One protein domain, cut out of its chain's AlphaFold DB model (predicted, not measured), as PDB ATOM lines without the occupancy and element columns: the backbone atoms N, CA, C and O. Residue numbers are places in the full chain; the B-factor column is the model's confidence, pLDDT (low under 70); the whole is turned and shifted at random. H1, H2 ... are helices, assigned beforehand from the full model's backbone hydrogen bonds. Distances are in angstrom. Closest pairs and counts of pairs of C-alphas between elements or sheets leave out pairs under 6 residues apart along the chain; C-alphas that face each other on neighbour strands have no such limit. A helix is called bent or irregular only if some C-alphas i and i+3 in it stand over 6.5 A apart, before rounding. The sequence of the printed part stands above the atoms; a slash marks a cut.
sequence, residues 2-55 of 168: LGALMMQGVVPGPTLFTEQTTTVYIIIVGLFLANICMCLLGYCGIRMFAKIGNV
ATOM      1  N   LEU A   2      -4.547  26.041 -35.440       50.00
ATOM      2  CA  LEU A   2      -5.057  27.224 -36.173       50.00
ATOM      3  C   LEU A   2      -5.472  28.395 -35.251       50.00
ATOM      4  O   LEU A   2      -5.097  29.537 -35.491       50.00
ATOM      5  N   GLY A   3      -6.148  28.096 -34.135       52.88
ATOM      6  CA  GLY A   3      -6.554  29.109 -33.149       52.88
ATOM      7  C   GLY A   3      -5.413  29.748 -32.342       52.88
ATOM      8  O   GLY A   3      -5.575  30.861 -31.862       52.88
ATOM      9  N   ALA A   4      -4.254  29.089 -32.222       56.91
ATOM     10  CA  ALA A   4      -3.096  29.673 -31.535       56.91
ATOM     11  C   ALA A   4      -2.409  30.727 -32.419       56.91
ATOM     12  O   ALA A   4      -2.070  31.803 -31.945       56.91
ATOM     13  N   LEU A   5      -2.306  30.451 -33.725       61.22
ATOM     14  CA  LEU A   5      -1.808  31.407 -34.717       61.22
ATOM     15  C   LEU A   5      -2.746  32.620 -34.844       61.22
ATOM     16  O   LEU A   5      -2.276  33.753 -34.821       61.22
ATOM     17  N   MET A   6      -4.068  32.399 -34.853       58.53
ATOM     18  CA  MET A   6      -5.047  33.497 -34.828       58.53
ATOM     19  C   MET A   6      -4.979  34.327 -33.536       58.53
ATOM     20  O   MET A   6      -5.105  35.546 -33.606       58.53
ATOM     21  N   MET A   7      -4.727  33.711 -32.370       55.38
ATOM     22  CA  MET A   7      -4.493  34.444 -31.113       55.38
ATOM     23  C   MET A   7      -3.215  35.290 -31.137       55.38
ATOM     24  O   MET A   7      -3.171  36.340 -30.506       55.38
ATOM     25  N   GLN A   8      -2.198  34.868 -31.892       59.56
ATOM     26  CA  GLN A   8      -0.991  35.655 -32.154       59.56
ATOM     27  C   GLN A   8      -1.199  36.762 -33.213       59.56
ATOM     28  O   GLN A   8      -0.234  37.422 -33.592       59.56
ATOM     29  N   GLY A   9      -2.430  36.970 -33.708       58.84
ATOM     30  CA  GLY A   9      -2.760  37.978 -34.727       58.84
ATOM     31  C   GLY A   9      -2.437  37.558 -36.166       58.84
ATOM     32  O   GLY A   9      -2.498  38.381 -37.075       58.84
ATOM     33  N   VAL A  10      -2.100  36.287 -36.385       61.81
ATOM     34  CA  VAL A  10      -1.699  35.741 -37.684       61.81
ATOM     35  C   VAL A  10      -2.907  35.051 -38.321       61.81
ATOM     36  O   VAL A  10      -3.325  33.988 -37.863       61.81
ATOM     37  N   VAL A  11      -3.495  35.654 -39.364       60.66
ATOM     38  CA  VAL A  11      -4.645  35.087 -40.097       60.66
ATOM     39  C   VAL A  11      -4.134  34.168 -41.211       60.66
ATOM     40  O   VAL A  11      -3.571  34.655 -42.191       60.66
ATOM     41  N   PRO A  12      -4.300  32.840 -41.096       55.25
ATOM     42  CA  PRO A  12      -3.790  31.907 -42.089       55.25
ATOM     43  C   PRO A  12      -4.539  32.023 -43.416       55.25
ATOM     44  O   PRO A  12      -5.732  31.751 -43.499       55.25
ATOM     45  N   GLY A  13      -3.808  32.418 -44.456       68.06
ATOM     46  CA  GLY A  13      -4.286  32.570 -45.829       68.06
ATOM     47  C   GLY A  13      -3.129  32.869 -46.791       68.06
ATOM     48  O   GLY A  13      -1.998  33.059 -46.345       68.06
ATOM     49  N   PRO A  14      -3.367  32.935 -48.112       60.47
ATOM     50  CA  PRO A  14      -2.332  33.287 -49.093       60.47
ATOM     51  C   PRO A  14      -1.727  34.682 -48.848       60.47
ATOM     52  O   PRO A  14      -0.578  34.923 -49.206       60.47
ATOM     53  N   THR A  15      -2.460  35.561 -48.159       64.56
ATOM     54  CA  THR A  15      -2.019  36.902 -47.752       64.56
ATOM     55  C   THR A  15      -0.943  36.905 -46.659       64.56
ATOM     56  O   THR A  15      -0.217  37.886 -46.524       64.56
ATOM     57  N   LEU A  16      -0.766  35.811 -45.903       63.88
ATOM     58  CA  LEU A  16       0.288  35.715 -44.881       63.88
ATOM     59  C   LEU A  16       1.693  35.737 -45.479       63.88
ATOM     60  O   LEU A  16       2.618  36.303 -44.901       63.88
ATOM     61  N   PHE A  17       1.849  35.102 -46.639       62.28
ATOM     62  CA  PHE A  17       3.132  35.013 -47.326       62.28
ATOM     63  C   PHE A  17       3.473  36.302 -48.084       62.28
ATOM     64  O   PHE A  17       4.648  36.524 -48.377       62.28
ATOM     65  N   THR A  18       2.480  37.159 -48.357       66.12
ATOM     66  CA  THR A  18       2.641  38.407 -49.120       66.12
ATOM     67  C   THR A  18       2.742  39.656 -48.240       66.12
ATOM     68  O   THR A  18       3.573  40.507 -48.522       66.12
ATOM     69  N   GLU A  19       1.941  39.772 -47.172       64.44
ATOM     70  CA  GLU A  19       1.879  40.978 -46.319       64.44
ATOM     71  C   GLU A  19       2.738  40.854 -45.043       64.44
ATOM     72  O   GLU A  19       3.186  41.853 -44.485       64.44
ATOM     73  N   GLN A  20       2.986  39.629 -44.556       63.19
ATOM     74  CA  GLN A  20       3.689  39.368 -43.288       63.19
ATOM     75  C   GLN A  20       4.814  38.327 -43.428       63.19
ATOM     76  O   GLN A  20       5.032  37.489 -42.547       63.19
ATOM     77  N   THR A  21       5.574  38.400 -44.525       66.06
ATOM     78  CA  THR A  21       6.655  37.454 -44.865       66.06
ATOM     79  C   THR A  21       7.709  37.329 -43.755       66.06
ATOM     80  O   THR A  21       8.159  36.222 -43.457       66.06
ATOM     81  N   THR A  22       8.058  38.431 -43.080       75.00
ATOM     82  CA  THR A  22       9.041  38.444 -41.980       75.00
ATOM     83  C   THR A  22       8.590  37.603 -40.784       75.00
ATOM     84  O   THR A  22       9.360  36.788 -40.279       75.00
ATOM     85  N   THR A  23       7.335  37.736 -40.347       71.88
ATOM     86  CA  THR A  23       6.798  36.993 -39.192       71.88
ATOM     87  C   THR A  23       6.729  35.498 -39.481       71.88
ATOM     88  O   THR A  23       7.115  34.684 -38.643       71.88
ATOM     89  N   VAL A  24       6.299  35.124 -40.689       76.56
ATOM     90  CA  VAL A  24       6.240  33.720 -41.116       76.56
ATOM     91  C   VAL A  24       7.637  33.101 -41.138       76.56
ATOM     92  O   VAL A  24       7.827  32.003 -40.614       76.56
ATOM     93  N   TYR A  25       8.631  33.812 -41.676       80.19
ATOM     94  CA  TYR A  25      10.005  33.314 -41.729       80.19
ATOM     95  C   TYR A  25      10.610  33.148 -40.328       80.19
ATOM     96  O   TYR A  25      11.249  32.134 -40.054       80.19
ATOM     97  N   ILE A  26      10.335  34.077 -39.403       84.81
ATOM     98  CA  ILE A  26      10.748  33.962 -37.994       84.81
ATOM     99  C   ILE A  26      10.092  32.753 -37.319       84.81
ATOM    100  O   ILE A  26      10.772  32.029 -36.597       84.81
ATOM    101  N   ILE A  27       8.805  32.484 -37.564       84.00
ATOM    102  CA  ILE A  27       8.121  31.306 -37.006       84.00
ATOM    103  C   ILE A  27       8.725  30.012 -37.564       84.00
ATOM    104  O   ILE A  27       8.972  29.084 -36.797       84.00
ATOM    105  N   ILE A  28       8.999  29.941 -38.871       83.69
ATOM    106  CA  ILE A  28       9.596  28.753 -39.507       83.69
ATOM    107  C   ILE A  28      11.008  28.504 -38.967       83.69
ATOM    108  O   ILE A  28      11.311  27.394 -38.523       83.69
ATOM    109  N   VAL A  29      11.862  29.531 -38.953       87.94
ATOM    110  CA  VAL A  29      13.236  29.435 -38.434       87.94
ATOM    111  C   VAL A  29      13.228  29.148 -36.932       87.94
ATOM    112  O   VAL A  29      13.997  28.310 -36.464       87.94
ATOM    113  N   GLY A  30      12.325  29.773 -36.176       89.94
ATOM    114  CA  GLY A  30      12.145  29.543 -34.746       89.94
ATOM    115  C   GLY A  30      11.674  28.124 -34.433       89.94
ATOM    116  O   GLY A  30      12.195  27.507 -33.513       89.94
ATOM    117  N   LEU A  31      10.755  27.563 -35.223       88.75
ATOM    118  CA  LEU A  31      10.303  26.178 -35.079       88.75
ATOM    119  C   LEU A  31      11.421  25.186 -35.424       88.75
ATOM    120  O   LEU A  31      11.570  24.159 -34.758       88.75
ATOM    121  N   PHE A  32      12.226  25.493 -36.443       92.25
ATOM    122  CA  PHE A  32      13.391  24.690 -36.796       92.25
ATOM    123  C   PHE A  32      14.431  24.701 -35.668       92.25
ATOM    124  O   PHE A  32      14.861  23.643 -35.206       92.25
ATOM    125  N   LEU A  33      14.757  25.886 -35.146       94.25
ATOM    126  CA  LEU A  33      15.685  26.047 -34.029       94.25
ATOM    127  C   LEU A  33      15.148  25.407 -32.740       94.25
ATOM    128  O   LEU A  33      15.899  24.741 -32.034       94.25
ATOM    129  N   ALA A  34      13.849  25.529 -32.459       93.25
ATOM    130  CA  ALA A  34      13.203  24.896 -31.314       93.25
ATOM    131  C   ALA A  34      13.294  23.367 -31.381       93.25
ATOM    132  O   ALA A  34      13.592  22.744 -30.369       93.25
ATOM    133  N   ASN A  35      13.108  22.759 -32.558       94.25
ATOM    134  CA  ASN A  35      13.296  21.316 -32.729       94.25
ATOM    135  C   ASN A  35      14.756  20.896 -32.520       94.25
ATOM    136  O   ASN A  35      15.007  19.880 -31.873       94.25
ATOM    137  N   ILE A  36      15.721  21.687 -33.000       95.62
ATOM    138  CA  ILE A  36      17.149  21.438 -32.748       95.62
ATOM    139  C   ILE A  36      17.448  21.514 -31.247       95.62
ATOM    140  O   ILE A  36      18.041  20.592 -30.687       95.62
ATOM    141  N   CYS A  37      16.994  22.570 -30.570       94.44
ATOM    142  CA  CYS A  37      17.147  22.712 -29.124       94.44
ATOM    143  C   CYS A  37      16.444  21.583 -28.360       94.44
ATOM    144  O   CYS A  37      17.021  21.044 -27.420       94.44
ATOM    145  N   MET A  38      15.237  21.185 -28.768       93.12
ATOM    146  CA  MET A  38      14.491  20.074 -28.171       93.12
ATOM    147  C   MET A  38      15.231  18.747 -28.346       93.12
ATOM    148  O   MET A  38      15.281  17.953 -27.412       93.12
ATOM    149  N   CYS A  39      15.854  18.520 -29.505       93.56
ATOM    150  CA  CYS A  39      16.696  17.354 -29.744       93.56
ATOM    151  C   CYS A  39      17.918  17.355 -28.815       93.56
ATOM    152  O   CYS A  39      18.188  16.355 -28.151       93.56
ATOM    153  N   LEU A  40      18.610  18.493 -28.699       94.44
ATOM    154  CA  LEU A  40      19.806  18.630 -27.865       94.44
ATOM    155  C   LEU A  40      19.490  18.465 -26.367       94.44
ATOM    156  O   LEU A  40      20.150  17.699 -25.664       94.44
ATOM    157  N   LEU A  41      18.439  19.136 -25.889       93.19
ATOM    158  CA  LEU A  41      17.944  19.018 -24.517       93.19
ATOM    159  C   LEU A  41      17.405  17.618 -24.233       93.19
ATOM    160  O   LEU A  41      17.680  17.068 -23.170       93.19
ATOM    161  N   GLY A  42      16.684  17.017 -25.180       91.88
ATOM    162  CA  GLY A  42      16.188  15.648 -25.075       91.88
ATOM    163  C   GLY A  42      17.328  14.641 -24.951       91.88
ATOM    164  O   GLY A  42      17.298  13.788 -24.065       91.88
ATOM    165  N   TYR A  43      18.376  14.782 -25.766       91.06
ATOM    166  CA  TYR A  43      19.558  13.922 -25.712       91.06
ATOM    167  C   TYR A  43      20.340  14.085 -24.401       91.06
ATOM    168  O   TYR A  43      20.755  13.099 -23.797       91.06
ATOM    169  N   CYS A  44      20.499  15.315 -23.905       89.69
ATOM    170  CA  CYS A  44      21.124  15.547 -22.602       89.69
ATOM    171  C   CYS A  44      20.257  15.003 -21.450       89.69
ATOM    172  O   CYS A  44      20.760  14.389 -20.507       89.69
ATOM    173  N   GLY A  45      18.940  15.202 -21.536       88.81
ATOM    174  CA  GLY A  45      17.972  14.828 -20.511       88.81
ATOM    175  C   GLY A  45      17.742  13.324 -20.409       88.81
ATOM    176  O   GLY A  45      17.536  12.822 -19.303       88.81
ATOM    177  N   ILE A  46      17.829  12.573 -21.513       89.19
ATOM    178  CA  ILE A  46      17.517  11.134 -21.524       89.19
ATOM    179  C   ILE A  46      18.375  10.350 -20.531       89.19
ATOM    180  O   ILE A  46      17.888   9.418 -19.899       89.19
ATOM    181  N   ARG A  47      19.628  10.769 -20.312       81.00
ATOM    182  CA  ARG A  47      20.532  10.137 -19.345       81.00
ATOM    183  C   ARG A  47      20.072  10.345 -17.900       81.00
ATOM    184  O   ARG A  47      20.230   9.451 -17.072       81.00
ATOM    185  N   MET A  48      19.489  11.506 -17.604       82.50
ATOM    186  CA  MET A  48      18.922  11.821 -16.293       82.50
ATOM    187  C   MET A  48      17.596  11.079 -16.081       82.50
ATOM    188  O   MET A  48      17.418  10.427 -15.051       82.50
ATOM    189  N   PHE A  49      16.711  11.083 -17.083       80.50
ATOM    190  CA  PHE A  49      15.428  10.372 -17.035       80.50
ATOM    191  C   PHE A  49      15.587   8.848 -16.983       80.50
ATOM    192  O   PHE A  49      14.870   8.180 -16.238       80.50
ATOM    193  N   ALA A  50      16.582   8.286 -17.675       79.06
ATOM    194  CA  ALA A  50      16.899   6.861 -17.601       79.06
ATOM    195  C   ALA A  50      17.277   6.421 -16.177       79.06
ATOM    196  O   ALA A  50      16.999   5.290 -15.778       79.06
ATOM    197  N   LYS A  51      17.875   7.310 -15.373       77.50
ATOM    198  CA  LYS A  51      18.231   7.006 -13.982       77.50
ATOM    199  C   LYS A  51      17.001   6.948 -13.069       77.50
ATOM    200  O   LYS A  51      16.968   6.118 -12.168       77.50
ATOM    201  N   ILE A  52      15.973   7.753 -13.350       77.38
ATOM    202  CA  ILE A  52      14.674   7.707 -12.654       77.38
ATOM    203  C   ILE A  52      13.946   6.388 -12.956       77.38
ATOM    204  O   ILE A  52      13.370   5.786 -12.056       77.38
ATOM    205  N   GLY A  53      14.040   5.887 -14.191       74.19
ATOM    206  CA  GLY A  53      13.457   4.594 -14.576       74.19
ATOM    207  C   GLY A  53      14.106   3.365 -13.923       74.19
ATOM    208  O   GLY A  53      13.499   2.301 -13.911       74.19
ATOM    209  N   ASN A  54      15.311   3.498 -13.357       76.00
ATOM    210  CA  ASN A  54      15.995   2.419 -12.630       76.00
ATOM    211  C   ASN A  54      15.646   2.375 -11.131       76.00
ATOM    212  O   ASN A  54      16.151   1.520 -10.404       76.00
ATOM    213  N   VAL A  55      14.817   3.300 -10.639       80.81
ATOM    214  CA  VAL A  55      14.364   3.284  -9.244       80.81
ATOM    215  C   VAL A  55      13.441   2.083  -9.033       80.81
ATOM    216  O   VAL A  55      12.576   1.799  -9.858       80.81
TER     217      VAL A  55
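This is residues 2 to 55 of the 168 residues of an uncharacterized protein of bioreactor metagenome (UniProt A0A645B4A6). One long helix, H3, makes a shaft with a kink near residue 47, and at its first end the short helices H2 and H1 and the link between them form a loose hook, with H1 held away from the shaft. The printed part has 54 residues with three named helices, H1, H2 and H3 along the chain, and no named strand; the class is all helix. It is extended, with a radius of gyration of the C-alphas of 17.4 A and spans of 53 by 20 by 13 A.

H1, residues 2 to 7, begins at C-alpha 2 (-5.057, 27.224, -36.173) and is 8.8 A long. H2, residues 15 to 19, is 5.8 A long. H3, residues 21 to 53, is 45.2 A long and ends at C-alpha 53 (13.457, 4.594, -14.576).

H1 is apart from H2 and H3. H2 and H3 are close but not clearly touching, the closest C-alphas being those of Phe 17 and Val 24, 7.1 A apart. H3 has a kink of 43 degrees near residue 47; it is neither bent nor irregular, but only just: C-alphas 44 and 47 are 6.3 A apart. Every O i to N i+4 pair is within hydrogen-bond range in H1 and H2, and 26 of 29 in H3.

The C-alphas of Thr 18 and Val 55, the two farthest apart, are 54.4 A apart. The printed part has no cut; the link from H1 to H2 is short and that from H2 to H3 tight. Residues 4 to 9 and 26 to 55 stand free. Residues 2 to 21 have pLDDT under 70.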